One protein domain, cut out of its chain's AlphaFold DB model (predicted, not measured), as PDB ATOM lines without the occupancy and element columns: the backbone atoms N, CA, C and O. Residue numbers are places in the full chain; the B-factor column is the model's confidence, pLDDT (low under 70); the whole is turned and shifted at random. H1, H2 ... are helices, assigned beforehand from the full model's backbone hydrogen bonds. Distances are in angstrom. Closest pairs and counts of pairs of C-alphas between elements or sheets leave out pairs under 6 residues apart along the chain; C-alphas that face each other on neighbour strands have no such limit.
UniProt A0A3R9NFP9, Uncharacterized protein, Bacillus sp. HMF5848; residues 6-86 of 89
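What this domain is: This is residues 6 to 86 of the 89 residues of an uncharacterized protein of Bacillus sp. HMF5848 (UniProt A0A3R9NFP9). What does the model look like at first sight? The longest helix, H3, runs through the middle of a rounded body, with H2 and H4, side by side, covering one side of it and crossing it at steep angles. H5 packs on another side of H3, and H1 sits loosely at the side of H3 away from H5. What is it made of, and how large is it? The printed part has 81 residues with five named helices, H1 to H5 in order along the chain, and no named strand; the class is all helix. It is compact, with a radius of gyration of the C-alphas of 11.6 A and spans of 29 by 24 by 21 A.

Where its parts are: Where is the longest helix? H3 is residues 38 to 52, 20.9 A from first to last C-alpha, and begins at C-alpha 38 at (16.758, -25.343, -3.669). Where are the other helices? H4 is residues 57 to 69, 18.3 A long, and H2 is residues 21 to 34, 19.7 A long. H5 is residues 75 to 84 and ends at C-alpha 84 at (14.586, -41.669, 11.671). H1 is residues 6 to 14 and begins at C-alpha 6 at (12.742, -17.391, -2.960).

How they stand to each other: What touches the hub, H3? H4 touches it at a steep tilt of 51 degrees, opposite ways, the closest C-alphas being those of Ala 44 and Leu 64, 5.7 A apart. H5 touches it the same way at 35.1 degrees, only just a steep tilt, closest at the C-alphas of Ala 43 and Arg 75, 5.3 A apart. H2 touches it with residues 27 to 31 alone, closest at the C-alphas of Lys 31 and Val 41, 6.4 A apart. How do H2 and H4 stand? They touch at a shallow tilt of 20 degrees, the same way, with the C-alphas of Phe 26 and Gly 57 closest at 5.6 A. Where is H1? It touches no helix: it is close to H3 but not clearly touching, with the C-alphas of Tyr 8 and Asn 42 closest at 6.8 A, and H1 and H2 are near each other. What do the backbones show? In H1, H2, H3, H4 and H5 every O i to N i+4 pair is within hydrogen-bond range.

The domain as a whole: How far does it reach? The two C-alphas farthest apart are those of Ser 14 and Ser 69, 31.6 A. Is it continuous? The printed part has no cut; the links H2 to H3, H3 to H4 and H4 to H5 are tight, and H1 to H2 is short. Is confidence low anywhere? The mean pLDDT of the printed part is 96.2, and no printed residue is under 70.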
ATOM      1  N   SER A   6      13.461 -18.669  -3.077       92.62
ATOM      2  CA  SER A   6      12.742 -17.391  -2.960       92.62
ATOM      3  C   SER A   6      11.224 -17.536  -3.127       92.62
ATOM      4  O   SER A   6      10.462 -16.931  -2.377       92.62
ATOM      5  N   GLU A   7      10.777 -18.363  -4.074       95.19
ATOM      6  CA  GLU A   7       9.354 -18.669  -4.287       95.19
ATOM      7  C   GLU A   7       8.773 -19.426  -3.089       95.19
ATOM      8  O   GLU A   7       7.652 -19.161  -2.662       95.19
ATOM      9  N   TYR A   8       9.553 -20.334  -2.497       95.75
ATOM     10  CA  TYR A   8       9.141 -21.069  -1.308       95.75
ATOM     11  C   TYR A   8       9.008 -20.162  -0.077       95.75
ATOM     12  O   TYR A   8       8.025 -20.263   0.653       95.75
ATOM     13  N   ILE A   9       9.934 -19.219   0.121       94.69
ATOM     14  CA  ILE A   9       9.835 -18.202   1.181       94.69
ATOM     15  C   ILE A   9       8.582 -17.336   0.983       94.69
ATOM     16  O   ILE A   9       7.832 -17.110   1.933       94.69
ATOM     17  N   GLN A  10       8.305 -16.893  -0.246       94.50
ATOM     18  CA  GLN A  10       7.075 -16.150  -0.551       94.50
ATOM     19  C   GLN A  10       5.818 -16.983  -0.280       94.50
ATOM     20  O   GLN A  10       4.851 -16.473   0.288       94.50
ATOM     21  N   TYR A  11       5.838 -18.270  -0.628       95.62
ATOM     22  CA  TYR A  11       4.754 -19.192  -0.312       95.62
ATOM     23  C   TYR A  11       4.536 -19.307   1.204       95.62
ATOM     24  O   TYR A  11       3.402 -19.177   1.662       95.62
ATOM     25  N   LEU A  12       5.597 -19.471   1.996       95.50
ATOM     26  CA  LEU A  12       5.509 -19.510   3.459       95.50
ATOM     27  C   LEU A  12       4.927 -18.208   4.031       95.50
ATOM     28  O   LEU A  12       3.992 -18.266   4.835       95.50
ATOM     29  N   ASN A  13       5.380 -17.052   3.540       93.19
ATOM     30  CA  ASN A  13       4.817 -15.749   3.900       93.19
ATOM     31  C   ASN A  13       3.317 -15.660   3.570       93.19
ATOM     32  O   ASN A  13       2.529 -15.213   4.404       93.19
ATOM     33  N   SER A  14       2.889 -16.161   2.404       95.44
ATOM     34  CA  SER A  14       1.467 -16.207   2.023       95.44
ATOM     35  C   SER A  14       0.619 -17.114   2.928       95.44
ATOM     36  O   SER A  14      -0.594 -16.939   3.028       95.44
ATOM     37  N   LYS A  15       1.252 -18.079   3.609       94.62
ATOM     38  CA  LYS A  15       0.631 -18.969   4.600       94.62
ATOM     39  C   LYS A  15       0.683 -18.423   6.028       94.62
ATOM     40  O   LYS A  15       0.190 -19.085   6.935       94.62
ATOM     41  N   GLY A  16       1.242 -17.230   6.230       93.12
ATOM     42  CA  GLY A  16       1.316 -16.573   7.534       93.12
ATOM     43  C   GLY A  16       2.586 -16.865   8.334       93.12
ATOM     44  O   GLY A  16       2.733 -16.311   9.422       93.12
ATOM     45  N   PHE A  17       3.526 -17.666   7.815       92.88
ATOM     46  CA  PHE A  17       4.855 -17.782   8.421       92.88
ATOM     47  C   PHE A  17       5.609 -16.474   8.195       92.88
ATOM     48  O   PHE A  17       5.811 -16.081   7.055       92.88
ATOM     49  N   ARG A  18       6.027 -15.791   9.261       88.00
ATOM     50  CA  ARG A  18       6.800 -14.547   9.154       88.00
ATOM     51  C   ARG A  18       8.275 -14.849   9.370       88.00
ATOM     52  O   ARG A  18       8.730 -14.904  10.508       88.00
ATOM     53  N   LEU A  19       9.012 -15.069   8.284       91.62
ATOM     54  CA  LEU A  19      10.470 -15.190   8.341       91.62
ATOM     55  C   LEU A  19      11.080 -13.783   8.372       91.62
ATOM     56  O   LEU A  19      10.914 -13.020   7.423       91.62
ATOM     57  N   GLY A  20      11.743 -13.433   9.476       91.81
ATOM     58  CA  GLY A  20      12.468 -12.167   9.605       91.81
ATOM     59  C   GLY A  20      13.723 -12.114   8.729       91.81
ATOM     60  O   GLY A  20      14.144 -13.128   8.169       91.81
ATOM     61  N   GLU A  21      14.346 -10.936   8.639       92.94
ATOM     62  CA  GLU A  21      15.573 -10.732   7.852       92.94
ATOM     63  C   GLU A  21      16.698 -11.684   8.274       92.94
ATOM     64  O   GLU A  21      17.334 -12.282   7.410       92.94
ATOM     65  N   ASP A  22      16.862 -11.927   9.578       93.94
ATOM     66  CA  ASP A  22      17.854 -12.874  10.099       93.94
ATOM     67  C   ASP A  22      17.618 -14.298   9.577       93.94
ATOM     68  O   ASP A  22      18.547 -14.965   9.124       93.94
ATOM     69  N   ALA A  23      16.363 -14.762   9.574       95.69
ATOM     70  CA  ALA A  23      16.003 -16.082   9.059       95.69
ATOM     71  C   ALA A  23      16.316 -16.198   7.561       95.69
ATOM     72  O   ALA A  23      16.894 -17.190   7.115       95.69
ATOM     73  N   ILE A  24      15.986 -15.161   6.786       95.50
ATOM     74  CA  ILE A  24      16.317 -15.089   5.358       95.50
ATOM     75  C   ILE A  24      17.841 -15.103   5.166       95.50
ATOM     76  O   ILE A  24      18.340 -15.826   4.303       95.50
ATOM     77  N   GLY A  25      18.582 -14.370   6.001       96.25
ATOM     78  CA  GLY A  25      20.042 -14.361   6.026       96.25
ATOM     79  C   GLY A  25      20.626 -15.754   6.247       96.25
ATOM     80  O   GLY A  25      21.450 -16.199   5.449       96.25
ATOM     81  N   PHE A  26      20.146 -16.488   7.256       96.94
ATOM     82  CA  PHE A  26      20.545 -17.879   7.500       96.94
ATOM     83  C   PHE A  26      20.236 -18.793   6.316       96.94
ATOM     84  O   PHE A  26      21.079 -19.608   5.947       96.94
ATOM     85  N   ILE A  27      19.063 -18.657   5.695       97.44
ATOM     86  CA  ILE A  27      18.672 -19.486   4.548       97.44
ATOM     87  C   ILE A  27      19.619 -19.260   3.365       97.44
ATOM     88  O   ILE A  27      20.157 -20.225   2.812       97.44
ATOM     89  N   LEU A  28      19.850 -17.995   3.002       96.31
ATOM     90  CA  LEU A  28      20.738 -17.619   1.902       96.31
ATOM     91  C   LEU A  28      22.183 -18.034   2.185       96.31
ATOM     92  O   LEU A  28      22.834 -18.625   1.319       96.31
ATOM     93  N   PHE A  29      22.661 -17.774   3.405       96.94
ATOM     94  CA  PHE A  29      23.995 -18.167   3.838       96.94
ATOM     95  C   PHE A  29      24.155 -19.688   3.800       96.94
ATOM     96  O   PHE A  29      25.097 -20.170   3.186       96.94
ATOM     97  N   GLY A  30      23.208 -20.457   4.346       97.12
ATOM     98  CA  GLY A  30      23.255 -21.922   4.352       97.12
ATOM     99  C   GLY A  30      23.249 -22.528   2.960       97.12
ATOM    100  O   GLY A  30      24.053 -23.415   2.671       97.12
ATOM    101  N   LYS A  31      22.417 -22.005   2.055       96.88
ATOM    102  CA  LYS A  31      22.428 -22.423   0.649       96.88
ATOM    103  C   LYS A  31      23.798 -22.191   0.010       96.88
ATOM    104  O   LYS A  31      24.328 -23.092  -0.634       96.88
ATOM    105  N   HIS A  32      24.366 -20.998   0.179       97.31
ATOM    106  CA  HIS A  32      25.649 -20.649  -0.427       97.31
ATOM    107  C   HIS A  32      26.818 -21.423   0.193       97.31
ATOM    108  O   HIS A  32      27.629 -21.989  -0.532       97.31
ATOM    109  N   TYR A  33      26.866 -21.489   1.523       97.44
ATOM    110  CA  TYR A  33      27.900 -22.164   2.300       97.44
ATOM    111  C   TYR A  33      27.983 -23.658   1.980       97.44
ATOM    112  O   TYR A  33      29.071 -24.205   1.832       97.44
ATOM    113  N   THR A  34      26.831 -24.313   1.837       96.00
ATOM    114  CA  THR A  34      26.774 -25.763   1.641       96.00
ATOM    115  C   THR A  34      26.686 -26.205   0.178       96.00
ATOM    116  O   THR A  34      26.895 -27.380  -0.124       96.00
ATOM    117  N   GLY A  35      26.346 -25.295  -0.741       95.44
ATOM    118  CA  GLY A  35      26.077 -25.626  -2.142       95.44
ATOM    119  C   GLY A  35      24.804 -26.455  -2.351       95.44
ATOM    120  O   GLY A  35      24.659 -27.099  -3.388       95.44
ATOM    121  N   ALA A  36      23.891 -26.478  -1.373       95.75
ATOM    122  CA  ALA A  36      22.653 -27.241  -1.463       95.75
ATOM    123  C   ALA A  36      21.717 -26.724  -2.568       95.75
ATOM    124  O   ALA A  36      21.516 -25.522  -2.758       95.75
ATOM    125  N   GLU A  37      21.064 -27.664  -3.247       95.62
ATOM    126  CA  GLU A  37      19.992 -27.378  -4.197       95.62
ATOM    127  C   GLU A  37      18.752 -26.811  -3.490       95.62
ATOM    128  O   GLU A  37      18.455 -27.172  -2.348       95.62
ATOM    129  N   ASP A  38      17.970 -25.991  -4.205       96.19
ATOM    130  CA  ASP A  38      16.758 -25.343  -3.669       96.19
ATOM    131  C   ASP A  38      15.801 -26.335  -2.995       96.19
ATOM    132  O   ASP A  38      15.200 -26.033  -1.968       96.19
ATOM    133  N   GLU A  39      15.679 -27.541  -3.546       95.69
ATOM    134  CA  GLU A  39      14.798 -28.577  -3.013       95.69
ATOM    135  C   GLU A  39      15.207 -29.034  -1.604       95.69
ATOM    136  O   GLU A  39      14.346 -29.204  -0.738       95.69
ATOM    137  N   LEU A  40      16.510 -29.186  -1.354       96.81
ATOM    138  CA  LEU A  40      17.025 -29.615  -0.056       96.81
ATOM    139  C   LEU A  40      16.974 -28.476   0.965       96.81
ATOM    140  O   LEU A  40      16.585 -28.695   2.111       96.81
ATOM    141  N   VAL A  41      17.284 -27.254   0.526       97.75
ATOM    142  CA  VAL A  41      17.132 -26.035   1.332       97.75
ATOM    143  C   VAL A  41      15.678 -25.876   1.785       97.75
ATOM    144  O   VAL A  41      15.407 -25.705   2.972       97.75
ATOM    145  N   ASN A  42      14.721 -26.008   0.863       97.69
ATOM    146  CA  ASN A  42      13.295 -25.907   1.173       97.69
ATOM    147  C   ASN A  42      12.838 -27.007   2.140       97.69
ATOM    148  O   ASN A  42      12.054 -26.733   3.051       97.69
ATOM    149  N   ALA A  43      13.355 -28.230   1.989       97.94
ATOM    150  CA  ALA A  43      13.081 -29.317   2.924       97.94
ATOM    151  C   ALA A  43      13.635 -29.022   4.329       97.94
ATOM    152  O   ALA A  43      12.929 -29.233   5.313       97.94
ATOM    153  N   ALA A  44      14.854 -28.483   4.439       98.19
ATOM    154  CA  ALA A  44      15.443 -28.095   5.720       98.19
ATOM    155  C   ALA A  44      14.644 -26.976   6.411       98.19
ATOM    156  O   ALA A  44      14.389 -27.064   7.613       98.19
ATOM    157  N   ILE A  45      14.169 -25.972   5.661       98.00
ATOM    158  CA  ILE A  45      13.261 -24.935   6.186       98.00
ATOM    159  C   ILE A  45      11.970 -25.572   6.705       98.00
ATOM    160  O   ILE A  45      11.544 -25.290   7.823       98.00
ATOM    161  N   GLU A  46      11.351 -26.452   5.912       97.81
ATOM    162  CA  GLU A  46      10.103 -27.118   6.292       97.81
ATOM    163  C   GLU A  46      10.249 -27.921   7.587       97.81
ATOM    164  O   GLU A  46       9.414 -27.814   8.484       97.81
ATOM    165  N   ILE A  47      11.305 -28.728   7.685       98.31
ATOM    166  CA  ILE A  47      11.569 -29.561   8.859       98.31
ATOM    167  C   ILE A  47      11.857 -28.678  10.075       98.31
ATOM    168  O   ILE A  47      11.319 -28.952  11.142       98.31
ATOM    169  N   THR A  48      12.636 -27.605   9.912       98.06
ATOM    170  CA  THR A  48      12.920 -26.644  10.990       98.06
ATOM    171  C   THR A  48      11.627 -26.062  11.550       98.06
ATOM    172  O   THR A  48      11.382 -26.161  12.748       98.06
ATOM    173  N   LEU A  49      10.747 -25.548  10.685       97.00
ATOM    174  CA  LEU A  49       9.463 -24.979  11.101       97.00
ATOM    175  C   LEU A  49       8.552 -26.012  11.776       97.00
ATOM    176  O   LEU A  49       7.845 -25.680  12.722       97.00
ATOM    177  N   LYS A  50       8.567 -27.267  11.313       96.62
ATOM    178  CA  LYS A  50       7.774 -28.350  11.912       96.62
ATOM    179  C   LYS A  50       8.307 -28.812  13.266       96.62
ATOM    180  O   LYS A  50       7.505 -29.155  14.125       96.62
ATOM    181  N   ALA A  51       9.626 -28.852  13.435       97.00
ATOM    182  CA  ALA A  51      10.266 -29.332  14.657       97.00
ATOM    183  C   ALA A  51      10.308 -28.257  15.752       97.00
ATOM    184  O   ALA A  51      10.113 -28.568  16.923       97.00
ATOM    185  N   GLN A  52      10.555 -26.999  15.375       95.44
ATOM    186  CA  GLN A  52      10.785 -25.895  16.312       95.44
ATOM    187  C   GLN A  52       9.584 -24.946  16.453       95.44
ATOM    188  O   GLN A  52       9.626 -24.044  17.281       95.44
ATOM    189  N   PHE A  53       8.527 -25.096  15.640       92.69
ATOM    190  CA  PHE A  53       7.373 -24.176  15.516       92.69
ATOM    191  C   PHE A  53       7.702 -22.743  15.057       92.69
ATOM    192  O   PHE A  53       6.803 -21.973  14.720       92.69
ATOM    193  N   GLN A  54       8.981 -22.398  14.988       93.12
ATOM    194  CA  GLN A  54       9.529 -21.152  14.476       93.12
ATOM    195  C   GLN A  54      10.818 -21.446  13.711       93.12
ATOM    196  O   GLN A  54      11.348 -22.557  13.761       93.12
ATOM    197  N   PHE A  55      11.324 -20.463  12.972       96.31
ATOM    198  CA  PHE A  55      12.608 -20.629  12.309       96.31
ATOM    199  C   PHE A  55      13.745 -20.415  13.311       96.31
ATOM    200  O   PHE A  55      13.883 -19.323  13.858       96.31
ATOM    201  N   ASP A  56      14.563 -21.444  13.512       96.69
ATOM    202  CA  ASP A  56      15.805 -21.376  14.277       96.69
ATOM    203  C   ASP A  56      16.985 -21.556  13.314       96.69
ATOM    204  O   ASP A  56      17.117 -22.596  12.662       96.69
ATOM    205  N   GLY A  57      17.814 -20.517  13.180       96.75
ATOM    206  CA  GLY A  57      18.900 -20.481  12.199       96.75
ATOM    207  C   GLY A  57      20.004 -21.502  12.464       96.75
ATOM    208  O   GLY A  57      20.506 -22.116  11.522       96.75
ATOM    209  N   SER A  58      20.354 -21.731  13.731       96.69
ATOM    210  CA  SER A  58      21.379 -22.705  14.113       96.69
ATOM    211  C   SER A  58      20.894 -24.133  13.872       96.69
ATOM    212  O   SER A  58      21.610 -24.928  13.263       96.69
ATOM    213  N   PHE A  59      19.657 -24.438  14.267       97.88
ATOM    214  CA  PHE A  59      19.020 -25.722  13.996       97.88
ATOM    215  C   PHE A  59      18.923 -25.991  12.492       97.88
ATOM    216  O   PHE A  59      19.295 -27.071  12.034       97.88
ATOM    217  N   TYR A  60      18.465 -25.001  11.718       98.31
ATOM    218  CA  TYR A  60      18.388 -25.087  10.261       98.31
ATOM    219  C   TYR A  60      19.750 -25.418   9.640       98.31
ATOM    220  O   TYR A  60      19.828 -26.304   8.786       98.31
ATOM    221  N   MET A  61      20.817 -24.751  10.086       98.00
ATOM    222  CA  MET A  61      22.164 -24.988   9.568       98.00
ATOM    223  C   MET A  61      22.655 -26.398   9.858       98.00
ATOM    224  O   MET A  61      23.009 -27.123   8.926       98.00
ATOM    225  N   SER A  62      22.592 -26.824  11.121       97.94
ATOM    226  CA  SER A  62      22.999 -28.178  11.501       97.94
ATOM    227  C   SER A  62      22.173 -29.246  10.781       97.94
ATOM    228  O   SER A  62      22.704 -30.282  10.381       97.94
ATOM    229  N   LEU A  63      20.878 -28.998  10.565       98.50
ATOM    230  CA  LEU A  63      20.027 -29.902   9.801       98.50
ATOM    231  C   LEU A  63      20.444 -29.968   8.326       98.50
ATOM    232  O   LEU A  63      20.556 -31.066   7.785       98.50
ATOM    233  N   LEU A  64      20.675 -28.832   7.666       98.31
ATOM    234  CA  LEU A  64      21.058 -28.791   6.253       98.31
ATOM    235  C   LEU A  64      22.390 -29.520   6.006       98.31
ATOM    236  O   LEU A  64      22.491 -30.329   5.081       98.31
ATOM    237  N   GLU A  65      23.379 -29.300   6.871       98.06
ATOM    238  CA  GLU A  65      24.668 -30.004   6.851       98.06
ATOM    239  C   GLU A  65      24.502 -31.512   7.052       98.06
ATOM    240  O   GLU A  65      25.116 -32.324   6.347       98.06
ATOM    241  N   ALA A  66      23.641 -31.909   7.992       97.94
ATOM    242  CA  ALA A  66      23.365 -33.309   8.260       97.94
ATOM    243  C   ALA A  66      22.697 -33.987   7.055       97.94
ATOM    244  O   ALA A  66      23.111 -35.080   6.663       97.94
ATOM    245  N   LEU A  67      21.717 -33.335   6.427       98.06
ATOM    246  CA  LEU A  67      21.039 -33.838   5.233       98.06
ATOM    247  C   LEU A  67      22.012 -34.055   4.067       98.06
ATOM    248  O   LEU A  67      21.980 -35.109   3.424       98.06
ATOM    249  N   LEU A  68      22.917 -33.104   3.830       97.00
ATOM    250  CA  LEU A  68      23.962 -33.225   2.810       97.00
ATOM    251  C   LEU A  68      24.952 -34.343   3.119       97.00
ATOM    252  O   LEU A  68      25.271 -35.144   2.240       97.00
ATOM    253  N   SER A  69      25.394 -34.441   4.373       97.06
ATOM    254  CA  SER A  69      26.306 -35.498   4.823       97.06
ATOM    255  C   SER A  69      25.701 -36.894   4.635       97.06
ATOM    256  O   SER A  69      26.410 -37.847   4.313       97.06
ATOM    257  N   HIS A  70      24.375 -37.009   4.753       96.81
ATOM    258  CA  HIS A  70      23.619 -38.239   4.485       96.81
ATOM    259  C   HIS A  70      23.178 -38.375   3.019       96.81
ATOM    260  O   HIS A  70      22.390 -39.260   2.690       96.81
ATOM    261  N   LYS A  71      23.704 -37.527   2.126       96.06
ATOM    262  CA  LYS A  71      23.463 -37.535   0.677       96.06
ATOM    263  C   LYS A  71      21.983 -37.442   0.294       96.06
ATOM    264  O   LYS A  71      21.599 -37.941  -0.765       96.06
ATOM    265  N   CYS A  72      21.166 -36.790   1.122       97.00
ATOM    266  CA  CYS A  72      19.786 -36.476   0.773       97.00
ATOM    267  C   CYS A  72      19.779 -35.477  -0.391       97.00
ATOM    268  O   CYS A  72      20.470 -34.461  -0.360       97.00
ATOM    269  N   LYS A  73      18.994 -35.767  -1.422       91.69
ATOM    270  CA  LYS A  73      18.825 -34.942  -2.626       91.69
ATOM    271  C   LYS A  73      17.396 -34.451  -2.788       91.69
ATOM    272  O   LYS A  73      17.175 -33.432  -3.435       91.69
ATOM    273  N   GLN A  74      16.439 -35.197  -2.246       94.44
ATOM    274  CA  GLN A  74      15.017 -34.963  -2.447       94.44
ATOM    275  C   GLN A  74      14.310 -34.723  -1.123       94.44
ATOM    276  O   GLN A  74      14.688 -35.251  -0.072       94.44
ATOM    277  N   ARG A  75      13.205 -33.981  -1.185       95.75
ATOM    278  CA  ARG A  75      12.403 -33.662   0.001       95.75
ATOM    279  C   ARG A  75      11.984 -34.908   0.793       95.75
ATOM    280  O   ARG A  75      12.020 -34.892   2.019       95.75
ATOM    281  N   HIS A  76      11.583 -35.991   0.123       96.50
ATOM    282  CA  HIS A  76      11.130 -37.205   0.809       96.50
ATOM    283  C   HIS A  76      12.257 -37.910   1.584       96.50
ATOM    284  O   HIS A  76      12.004 -38.443   2.664       96.50
ATOM    285  N   GLU A  77      13.492 -37.868   1.079       97.81
ATOM    286  CA  GLU A  77      14.674 -38.408   1.762       97.81
ATOM    287  C   GLU A  77      14.968 -37.591   3.022       97.81
ATOM    288  O   GLU A  77      15.148 -38.161   4.093       97.81
ATOM    289  N   ALA A  78      14.893 -36.258   2.927       98.12
ATOM    290  CA  ALA A  78      15.083 -35.370   4.070       98.12
ATOM    291  C   ALA A  78      14.022 -35.568   5.165       98.12
ATOM    292  O   ALA A  78      14.350 -35.629   6.349       98.12
ATOM    293  N   ILE A  79      12.750 -35.731   4.784       98.06
ATOM    294  CA  ILE A  79      11.669 -36.037   5.734       98.06
ATOM    295  C   ILE A  79      11.880 -37.413   6.379       98.06
ATOM    296  O   ILE A  79      11.686 -37.562   7.584       98.06
ATOM    297  N   THR A  80      12.296 -38.413   5.598       97.94
ATOM    298  CA  THR A  80      12.585 -39.761   6.109       97.94
ATOM    299  C   THR A  80      13.741 -39.730   7.106       97.94
ATOM    300  O   THR A  80      13.621 -40.285   8.196       97.94
ATOM    301  N   TYR A  81      14.819 -39.015   6.775       98.25
ATOM    302  CA  TYR A  81      15.945 -38.778   7.671       98.25
ATOM    303  C   TYR A  81      15.496 -38.126   8.984       98.25
ATOM    304  O   TYR A  81      15.814 -38.622  10.064       98.25
ATOM    305  N   ALA A  82      14.702 -37.054   8.904       98.00
ATOM    306  CA  ALA A  82      14.220 -36.342  10.084       98.00
ATOM    307  C   ALA A  82      13.383 -37.243  11.008       98.00
ATOM    308  O   ALA A  82      13.564 -37.210  12.224       98.00
ATOM    309  N   LYS A  83      12.526 -38.102  10.446       97.81
ATOM    310  CA  LYS A  83      11.766 -39.095  11.223       97.81
ATOM    311  C   LYS A  83      12.663 -40.141  11.878       97.81
ATOM    312  O   LYS A  83      12.527 -40.411  13.065       97.81
ATOM    313  N   GLN A  84      13.625 -40.691  11.137       97.38
ATOM    314  CA  GLN A  84      14.586 -41.669  11.671       97.38
ATOM    315  C   GLN A  84      15.436 -41.101  12.814       97.38
ATOM    316  O   GLN A  84      15.862 -41.847  13.693       97.38
ATOM    317  N   LYS A  85      15.690 -39.789  12.808       96.69
ATOM    318  CA  LYS A  85      16.421 -39.083  13.866       96.69
ATOM    319  C   LYS A  85      15.535 -38.571  15.005       96.69
ATOM    320  O   LYS A  85      16.060 -37.934  15.910       96.69
ATOM    321  N   GLY A  86      14.225 -38.832  14.976       96.69
ATOM    322  CA  GLY A  86      13.286 -38.346  15.992       96.69
ATOM    323  C   GLY A  86      13.097 -36.826  15.987       96.69
ATOM    324  O   GLY A  86      12.604 -36.271  16.962       96.69
TER     325      GLY A  86